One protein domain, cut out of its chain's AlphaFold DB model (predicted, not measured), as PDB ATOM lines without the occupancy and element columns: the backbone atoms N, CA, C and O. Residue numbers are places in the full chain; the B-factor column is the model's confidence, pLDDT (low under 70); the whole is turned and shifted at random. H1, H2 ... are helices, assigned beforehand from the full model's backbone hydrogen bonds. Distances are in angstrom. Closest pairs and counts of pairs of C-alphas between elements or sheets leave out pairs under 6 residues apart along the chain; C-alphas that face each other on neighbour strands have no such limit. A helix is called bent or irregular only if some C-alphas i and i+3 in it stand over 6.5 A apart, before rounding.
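Overview. This is residues 77 to 135 of the 238 residues of the protein "Glycosyltransferases involved in cell wall biogenesis" of Sulfolobus islandicus LAL14/1 (UniProt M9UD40). Two long helices, H1 and H3, make a wide V, meeting near their last residues at its point, with their first ends spread apart. Between them in the chain, the short H2 lies on the way from the point of the V to the first end of H3, and residues 77 to 83 come before H1 at the far end of its arm. The printed part has 59 residues with three named helices, in the order H1, H2, H3, and no named strand: all helix. It is only just compact, close to loose, with a radius of gyration of the C-alphas of 12.1 A and spans of 33 by 26 by 16 A.

Along the chain. H1 is residues 84 to 100, 24.0 A from first to last C-alpha, beginning with C-alpha 84 at (-8.341, 19.429, -51.579). H2 is residues 105 to 111, with C-alpha 105 at (-26.290, 28.108, -31.283). H3 is residues 117 to 133, 23.2 A long, ending with C-alpha 133 at (-29.304, 28.198, -44.577). It has a kink of 28 degrees near residue 124, and is neither bent nor irregular, but only just: C-alphas 122 and 125 are 6.3 A apart.

Arrangement. H1 touches H3 with residues 94 to 99 alone, and H3 touches H1 with residues 127 to 132 alone. Their closest C-alphas, of Leu 95 and Ala 131, are 5.3 A apart. They run the same way at a steep tilt of 69 degrees, only just short of about perpendicular. H2 and H3 only just touch, with 3 pairs of C-alphas within 8 A; the closest are those of Met 108 and Asn 124, 7.5 A apart, and H3 touches H2 with residues 124 to 128 alone. They run opposite ways at a steep tilt of 52 degrees. H1 and H2 are only just apart, their closest C-alphas 8.1 A from each other. In H1 and H2 every O i to N i+4 pair is within hydrogen-bond range; in H3, 11 of 13 are.

Size, cuts and confidence. The two C-alphas farthest apart are those of Lys 82 and Ser 106, 33.4 A. The links from H1 to H2 and from H2 to H3 are tight, and the printed part has no cut. The mean pLDDT of the printed part is 92.6, and no printed residue is under 70.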
ATOM      1  N   GLU A  77     -12.264   9.001 -43.996       76.06
ATOM      2  CA  GLU A  77     -12.478   9.955 -45.092       76.06
ATOM      3  C   GLU A  77     -11.364   9.955 -46.153       76.06
ATOM      4  O   GLU A  77     -11.638  10.241 -47.319       76.06
ATOM      5  N   ARG A  78     -10.126   9.588 -45.790       80.62
ATOM      6  CA  ARG A  78      -9.002   9.471 -46.737       80.62
ATOM      7  C   ARG A  78      -9.204   8.348 -47.757       80.62
ATOM      8  O   ARG A  78      -8.613   8.410 -48.832       80.62
ATOM      9  N   ARG A  79     -10.061   7.365 -47.455       78.62
ATOM     10  CA  ARG A  79     -10.462   6.322 -48.414       78.62
ATOM     11  C   ARG A  79     -11.293   6.886 -49.563       78.62
ATOM     12  O   ARG A  79     -11.195   6.396 -50.679       78.62
ATOM     13  N   TYR A  80     -12.092   7.921 -49.295       79.44
ATOM     14  CA  TYR A  80     -13.050   8.470 -50.258       79.44
ATOM     15  C   TYR A  80     -12.551   9.732 -50.970       79.44
ATOM     16  O   TYR A  80     -13.071  10.082 -52.027       79.44
ATOM     17  N   ALA A  81     -11.575  10.445 -50.404       85.31
ATOM     18  CA  ALA A  81     -11.040  11.659 -51.008       85.31
ATOM     19  C   ALA A  81      -9.582  11.922 -50.600       85.31
ATOM     20  O   ALA A  81      -9.186  11.686 -49.460       85.31
ATOM     21  N   LYS A  82      -8.799  12.481 -51.532       87.81
ATOM     22  CA  LYS A  82      -7.403  12.911 -51.336       87.81
ATOM     23  C   LYS A  82      -7.249  14.405 -51.666       87.81
ATOM     24  O   LYS A  82      -8.083  14.972 -52.375       87.81
ATOM     25  N   GLY A  83      -6.195  15.044 -51.152       89.62
ATOM     26  CA  GLY A  83      -5.881  16.455 -51.426       89.62
ATOM     27  C   GLY A  83      -7.004  17.421 -51.024       89.62
ATOM     28  O   GLY A  83      -7.640  17.247 -49.988       89.62
ATOM     29  N   LEU A  84      -7.298  18.424 -51.855       88.75
ATOM     30  CA  LEU A  84      -8.341  19.429 -51.579       88.75
ATOM     31  C   LEU A  84      -9.740  18.822 -51.379       88.75
ATOM     32  O   LEU A  84     -10.497  19.273 -50.516       88.75
ATOM     33  N   LYS A  85     -10.068  17.746 -52.108       89.44
ATOM     34  CA  LYS A  85     -11.358  17.048 -51.977       89.44
ATOM     35  C   LYS A  85     -11.562  16.477 -50.569       89.44
ATOM     36  O   LYS A  85     -12.691  16.446 -50.085       89.44
ATOM     37  N   TYR A  86     -10.486  16.069 -49.890       89.56
ATOM     38  CA  TYR A  86     -10.547  15.593 -48.503       89.56
ATOM     39  C   TYR A  86     -11.004  16.703 -47.547       89.56
ATOM     40  O   TYR A  86     -11.895  16.482 -46.726       89.56
ATOM     41  N   TYR A  87     -10.456  17.912 -47.682       89.25
ATOM     42  CA  TYR A  87     -10.827  19.047 -46.834       89.25
ATOM     43  C   TYR A  87     -12.255  19.527 -47.103       89.25
ATOM     44  O   TYR A  87     -13.005  19.755 -46.153       89.25
ATOM     45  N   ALA A  88     -12.672  19.580 -48.373       90.88
ATOM     46  CA  ALA A  88     -14.058  19.877 -48.737       90.88
ATOM     47  C   ALA A  88     -15.035  18.864 -48.112       90.88
ATOM     48  O   ALA A  88     -16.047  19.245 -47.524       90.88
ATOM     49  N   ARG A  89     -14.695  17.569 -48.153       90.31
ATOM     50  CA  ARG A  89     -15.498  16.505 -47.534       90.31
ATOM     51  C   ARG A  89     -15.550  16.628 -46.010       90.31
ATOM     52  O   ARG A  89     -16.621  16.514 -45.424       90.31
ATOM     53  N   ARG A  90     -14.427  16.941 -45.357       90.62
ATOM     54  CA  ARG A  90     -14.371  17.212 -43.907       90.62
ATOM     55  C   ARG A  90     -15.259  18.391 -43.510       90.62
ATOM     56  O   ARG A  90     -15.957  18.304 -42.501       90.62
ATOM     57  N   PHE A  91     -15.254  19.460 -44.304       92.19
ATOM     58  CA  PHE A  91     -16.121  20.612 -44.086       92.19
ATOM     59  C   PHE A  91     -17.600  20.252 -44.271       92.19
ATOM     60  O   PHE A  91     -18.403  20.524 -43.382       92.19
ATOM     61  N   LYS A  92     -17.955  19.535 -45.347       93.12
ATOM     62  CA  LYS A  92     -19.321  19.022 -45.550       93.12
ATOM     63  C   LYS A  92     -19.781  18.146 -44.383       93.12
ATOM     64  O   LYS A  92     -20.883  18.347 -43.888       93.12
ATOM     65  N   ASN A  93     -18.931  17.248 -43.886       93.38
ATOM     66  CA  ASN A  93     -19.249  16.415 -42.724       93.38
ATOM     67  C   ASN A  93     -19.479  17.251 -41.460       93.38
ATOM     68  O   ASN A  93     -20.302  16.874 -40.633       93.38
ATOM     69  N   LYS A  94     -18.773  18.378 -41.287       94.00
ATOM     70  CA  LYS A  94     -19.041  19.308 -40.182       94.00
ATOM     71  C   LYS A  94     -20.424  19.943 -40.320       94.00
ATOM     72  O   LYS A  94     -21.174  19.938 -39.349       94.00
ATOM     73  N   LEU A  95     -20.768  20.453 -41.504       96.94
ATOM     74  CA  LEU A  95     -22.100  21.009 -41.763       96.94
ATOM     75  C   LEU A  95     -23.186  19.957 -41.517       96.94
ATOM     76  O   LEU A  95     -24.179  20.242 -40.859       96.94
ATOM     77  N   ASP A  96     -22.973  18.728 -41.983       97.06
ATOM     78  CA  ASP A  96     -23.931  17.637 -41.807       97.06
ATOM     79  C   ASP A  96     -24.083  17.209 -40.350       97.06
ATOM     80  O   ASP A  96     -25.201  16.944 -39.937       97.06
ATOM     81  N   VAL A  97     -23.021  17.239 -39.538       95.81
ATOM     82  CA  VAL A  97     -23.140  17.019 -38.086       95.81
ATOM     83  C   VAL A  97     -24.033  18.078 -37.442       95.81
ATOM     84  O   VAL A  97     -24.929  17.722 -36.685       95.81
ATOM     85  N   ILE A  98     -23.840  19.363 -37.765       97.62
ATOM     86  CA  ILE A  98     -24.673  20.454 -37.227       97.62
ATOM     87  C   ILE A  98     -26.140  20.246 -37.629       97.62
ATOM     88  O   ILE A  98     -27.041  20.367 -36.799       97.62
ATOM     89  N   ARG A  99     -26.377  19.906 -38.900       97.62
ATOM     90  CA  ARG A  99     -27.722  19.720 -39.459       97.62
ATOM     91  C   ARG A  99     -28.403  18.463 -38.923       97.62
ATOM     92  O   ARG A  99     -29.545  18.554 -38.495       97.62
ATOM     93  N   GLY A 100     -27.720  17.323 -38.947       97.12
ATOM     94  CA  GLY A 100     -28.240  16.004 -38.579       97.12
ATOM     95  C   GLY A 100     -28.391  15.798 -37.076       97.12
ATOM     96  O   GLY A 100     -29.361  15.184 -36.645       97.12
ATOM     97  N   LEU A 101     -27.506  16.380 -36.254       96.94
ATOM     98  CA  LEU A 101     -27.728  16.423 -34.805       96.94
ATOM     99  C   LEU A 101     -28.726  17.511 -34.398       96.94
ATOM    100  O   LEU A 101     -29.155  17.536 -33.250       96.94
ATOM    101  N   GLY A 102     -29.131  18.399 -35.307       97.44
ATOM    102  CA  GLY A 102     -30.128  19.416 -34.998       97.44
ATOM    103  C   GLY A 102     -29.606  20.521 -34.074       97.44
ATOM    104  O   GLY A 102     -30.364  21.016 -33.240       97.44
ATOM    105  N   TYR A 103     -28.322  20.879 -34.160       97.50
ATOM    106  CA  TYR A 103     -27.691  21.836 -33.246       97.50
ATOM    107  C   TYR A 103     -28.264  23.245 -33.384       97.50
ATOM    108  O   TYR A 103     -28.366  23.791 -34.482       97.50
ATOM    109  N   ASN A 104     -28.572  23.870 -32.250       96.62
ATOM    110  CA  ASN A 104     -28.776  25.311 -32.165       96.62
ATOM    111  C   ASN A 104     -27.459  26.026 -31.797       96.62
ATOM    112  O   ASN A 104     -26.407  25.404 -31.652       96.62
ATOM    113  N   TRP A 105     -27.493  27.352 -31.648       95.19
ATOM    114  CA  TRP A 105     -26.290  28.108 -31.283       95.19
ATOM    115  C   TRP A 105     -25.732  27.742 -29.896       95.19
ATOM    116  O   TRP A 105     -24.519  27.722 -29.703       95.19
ATOM    117  N   SER A 106     -26.598  27.407 -28.936       94.88
ATOM    118  CA  SER A 106     -26.166  26.963 -27.607       94.88
ATOM    119  C   SER A 106     -25.439  25.614 -27.682       94.88
ATOM    120  O   SER A 106     -24.343  25.481 -27.141       94.88
ATOM    121  N   ASP A 107     -25.959  24.662 -28.465       96.44
ATOM    122  CA  ASP A 107     -25.290  23.387 -28.752       96.44
ATOM    123  C   ASP A 107     -23.891  23.603 -29.354       96.44
ATOM    124  O   ASP A 107     -22.923  22.958 -28.948       96.44
ATOM    125  N   MET A 108     -23.751  24.567 -30.275       94.94
ATOM    126  CA  MET A 108     -22.447  24.930 -30.844       94.94
ATOM    127  C   MET A 108     -21.464  25.410 -29.766       94.94
ATOM    128  O   MET A 108     -20.289  25.036 -29.799       94.94
ATOM    129  N   ASN A 109     -21.922  26.206 -28.801       93.00
ATOM    130  CA  ASN A 109     -21.076  26.692 -27.711       93.00
ATOM    131  C   ASN A 109     -20.682  25.579 -26.737       93.00
ATOM    132  O   ASN A 109     -19.541  25.567 -26.278       93.00
ATOM    133  N   ILE A 110     -21.581  24.629 -26.470       94.25
ATOM    134  CA  ILE A 110     -21.323  23.474 -25.602       94.25
ATOM    135  C   ILE A 110     -20.278  22.549 -26.242       94.25
ATOM    136  O   ILE A 110     -19.198  22.335 -25.682       94.25
ATOM    137  N   VAL A 111     -20.557  22.062 -27.453       90.50
ATOM    138  CA  VAL A 111     -19.740  21.049 -28.149       90.50
ATOM    139  C   VAL A 111     -18.353  21.577 -28.495       90.50
ATOM    140  O   VAL A 111     -17.367  20.841 -28.445       90.50
ATOM    141  N   TYR A 112     -18.253  22.863 -28.833       89.44
ATOM    142  CA  TYR A 112     -16.989  23.489 -29.203       89.44
ATOM    143  C   TYR A 112     -16.415  24.395 -28.107       89.44
ATOM    144  O   TYR A 112     -15.512  25.185 -28.385       89.44
ATOM    145  N   SER A 113     -16.879  24.263 -26.862       89.69
ATOM    146  CA  SER A 113     -16.449  25.070 -25.707       89.69
ATOM    147  C   SER A 113     -14.928  25.115 -25.530       89.69
ATOM    148  O   SER A 113     -14.374  26.192 -25.314       89.69
ATOM    149  N   LYS A 114     -14.244  23.980 -25.722       89.00
ATOM    150  CA  LYS A 114     -12.781  23.846 -25.578       89.00
ATOM    151  C   LYS A 114     -11.960  24.380 -26.762       89.00
ATOM    152  O   LYS A 114     -10.737  24.364 -26.705       89.00
ATOM    153  N   HIS A 115     -12.597  24.827 -27.846       90.19
ATOM    154  CA  HIS A 115     -11.875  25.390 -28.992       90.19
ATOM    155  C   HIS A 115     -11.491  26.853 -28.742       90.19
ATOM    156  O   HIS A 115     -12.184  27.580 -28.026       90.19
ATOM    157  N   SER A 116     -10.406  27.298 -29.381       93.62
ATOM    158  CA  SER A 116      -9.937  28.680 -29.286       93.62
ATOM    159  C   SER A 116     -10.971  29.679 -29.820       93.62
ATOM    160  O   SER A 116     -11.769  29.365 -30.710       93.62
ATOM    161  N   THR A 117     -10.950  30.908 -29.299       93.31
ATOM    162  CA  THR A 117     -11.838  31.992 -29.750       93.31
ATOM    163  C   THR A 117     -11.756  32.232 -31.264       93.31
ATOM    164  O   THR A 117     -12.814  32.258 -31.898       93.31
ATOM    165  N   PRO A 118     -10.562  32.288 -31.898       94.31
ATOM    166  CA  PRO A 118     -10.472  32.399 -33.353       94.31
ATOM    167  C   PRO A 118     -11.167  31.248 -34.085       94.31
ATOM    168  O   PRO A 118     -11.884  31.478 -35.053       94.31
ATOM    169  N   TYR A 119     -11.035  30.006 -33.607       91.56
ATOM    170  CA  TYR A 119     -11.706  28.865 -34.232       91.56
ATOM    171  C   TYR A 119     -13.233  28.986 -34.156       91.56
ATOM    172  O   TYR A 119     -13.944  28.711 -35.127       91.56
ATOM    173  N   LYS A 120     -13.757  29.430 -33.009       92.06
ATOM    174  CA  LYS A 120     -15.196  29.657 -32.832       92.06
ATOM    175  C   LYS A 120     -15.708  30.738 -33.790       92.06
ATOM    176  O   LYS A 120     -16.697  30.515 -34.488       92.06
ATOM    177  N   ILE A 121     -15.000  31.862 -33.886       92.06
ATOM    178  CA  ILE A 121     -15.384  32.985 -34.748       92.06
ATOM    179  C   ILE A 121     -15.271  32.606 -36.225       92.06
ATOM    180  O   ILE A 121     -16.262  32.683 -36.939       92.06
ATOM    181  N   PHE A 122     -14.106  32.149 -36.679       93.81
ATOM    182  CA  PHE A 122     -13.827  31.998 -38.110       93.81
ATOM    183  C   PHE A 122     -14.270  30.660 -38.698       93.81
ATOM    184  O   PHE A 122     -14.470  30.566 -39.904       93.81
ATOM    185  N   ILE A 123     -14.444  29.618 -37.879       92.38
ATOM    186  CA  ILE A 123     -14.827  28.289 -38.373       92.38
ATOM    187  C   ILE A 123     -16.224  27.906 -37.890       92.38
ATOM    188  O   ILE A 123     -17.043  27.487 -38.706       92.38
ATOM    189  N   ASN A 124     -16.539  28.003 -36.594       93.38
ATOM    190  CA  ASN A 124     -17.848  27.542 -36.099       93.38
ATOM    191  C   ASN A 124     -18.996  28.451 -36.528       93.38
ATOM    192  O   ASN A 124     -20.003  27.931 -37.004       93.38
ATOM    193  N   THR A 125     -18.832  29.769 -36.412       94.62
ATOM    194  CA  THR A 125     -19.885  30.733 -36.766       94.62
ATOM    195  C   THR A 125     -20.308  30.604 -38.232       94.62
ATOM    196  O   THR A 125     -21.493  30.361 -38.473       94.62
ATOM    197  N   PRO A 126     -19.391  30.623 -39.223       96.31
ATOM    198  CA  PRO A 126     -19.779  30.462 -40.622       96.31
ATOM    199  C   PRO A 126     -20.351  29.073 -40.898       96.31
ATOM    200  O   PRO A 126     -21.323  28.949 -41.636       96.31
ATOM    201  N   SER A 127     -19.808  28.024 -40.261       96.38
ATOM    202  CA  SER A 127     -20.350  26.663 -40.404       96.38
ATOM    203  C   SER A 127     -21.803  26.581 -39.933       96.38
ATOM    204  O   SER A 127     -22.624  25.952 -40.592       96.38
ATOM    205  N   TYR A 128     -22.135  27.216 -38.805       97.44
ATOM    206  CA  TYR A 128     -23.497  27.240 -38.282       97.44
ATOM    207  C   TYR A 128     -24.441  28.037 -39.185       97.44
ATOM    208  O   TYR A 128     -25.528  27.556 -39.494       97.44
ATOM    209  N   ILE A 129     -24.018  29.216 -39.653       97.81
ATOM    210  CA  ILE A 129     -24.812  30.039 -40.577       97.81
ATOM    211  C   ILE A 129     -25.119  29.252 -41.856       97.81
ATOM    212  O   ILE A 129     -26.281  29.138 -42.240       97.81
ATOM    213  N   LEU A 130     -24.103  28.641 -42.472       97.75
ATOM    214  CA  LEU A 130     -24.277  27.819 -43.670       97.75
ATOM    215  C   LEU A 130     -25.190  26.617 -43.409       97.75
ATOM    216  O   LEU A 130     -26.108  26.366 -44.184       97.75
ATOM    217  N   ALA A 131     -24.999  25.905 -42.296       97.31
ATOM    218  CA  ALA A 131     -25.870  24.798 -41.910       97.31
ATOM    219  C   ALA A 131     -27.331  25.243 -41.726       97.31
ATOM    220  O   ALA A 131     -28.237  24.540 -42.170       97.31
ATOM    221  N   LYS A 132     -27.559  26.417 -41.124       97.06
ATOM    222  CA  LYS A 132     -28.890  27.005 -40.939       97.06
ATOM    223  C   LYS A 132     -29.553  27.333 -42.276       97.06
ATOM    224  O   LYS A 132     -30.711  26.977 -42.462       97.06
ATOM    225  N   LEU A 133     -28.817  27.931 -43.217       97.06
ATOM    226  CA  LEU A 133     -29.304  28.198 -44.577       97.06
ATOM    227  C   LEU A 133     -29.640  26.905 -45.339       97.06
ATOM    228  O   LEU A 133     -30.610  26.858 -46.086       97.06
ATOM    229  N   MET A 134     -28.874  25.835 -45.113       95.19
ATOM    230  CA  MET A 134     -29.119  24.507 -45.694       95.19
ATOM    231  C   MET A 134     -30.225  23.702 -44.983       95.19
ATOM    232  O   MET A 134     -30.493  22.560 -45.375       95.19
ATOM    233  N   GLY A 135     -30.813  24.243 -43.915       95.62
ATOM    234  CA  GLY A 135     -31.775  23.565 -43.052       95.62
ATOM    235  C   GLY A 135     -31.122  22.667 -41.997       95.62
ATOM    236  O   GLY A 135     -30.282  21.818 -42.310       95.62
TER     237      GLY A 135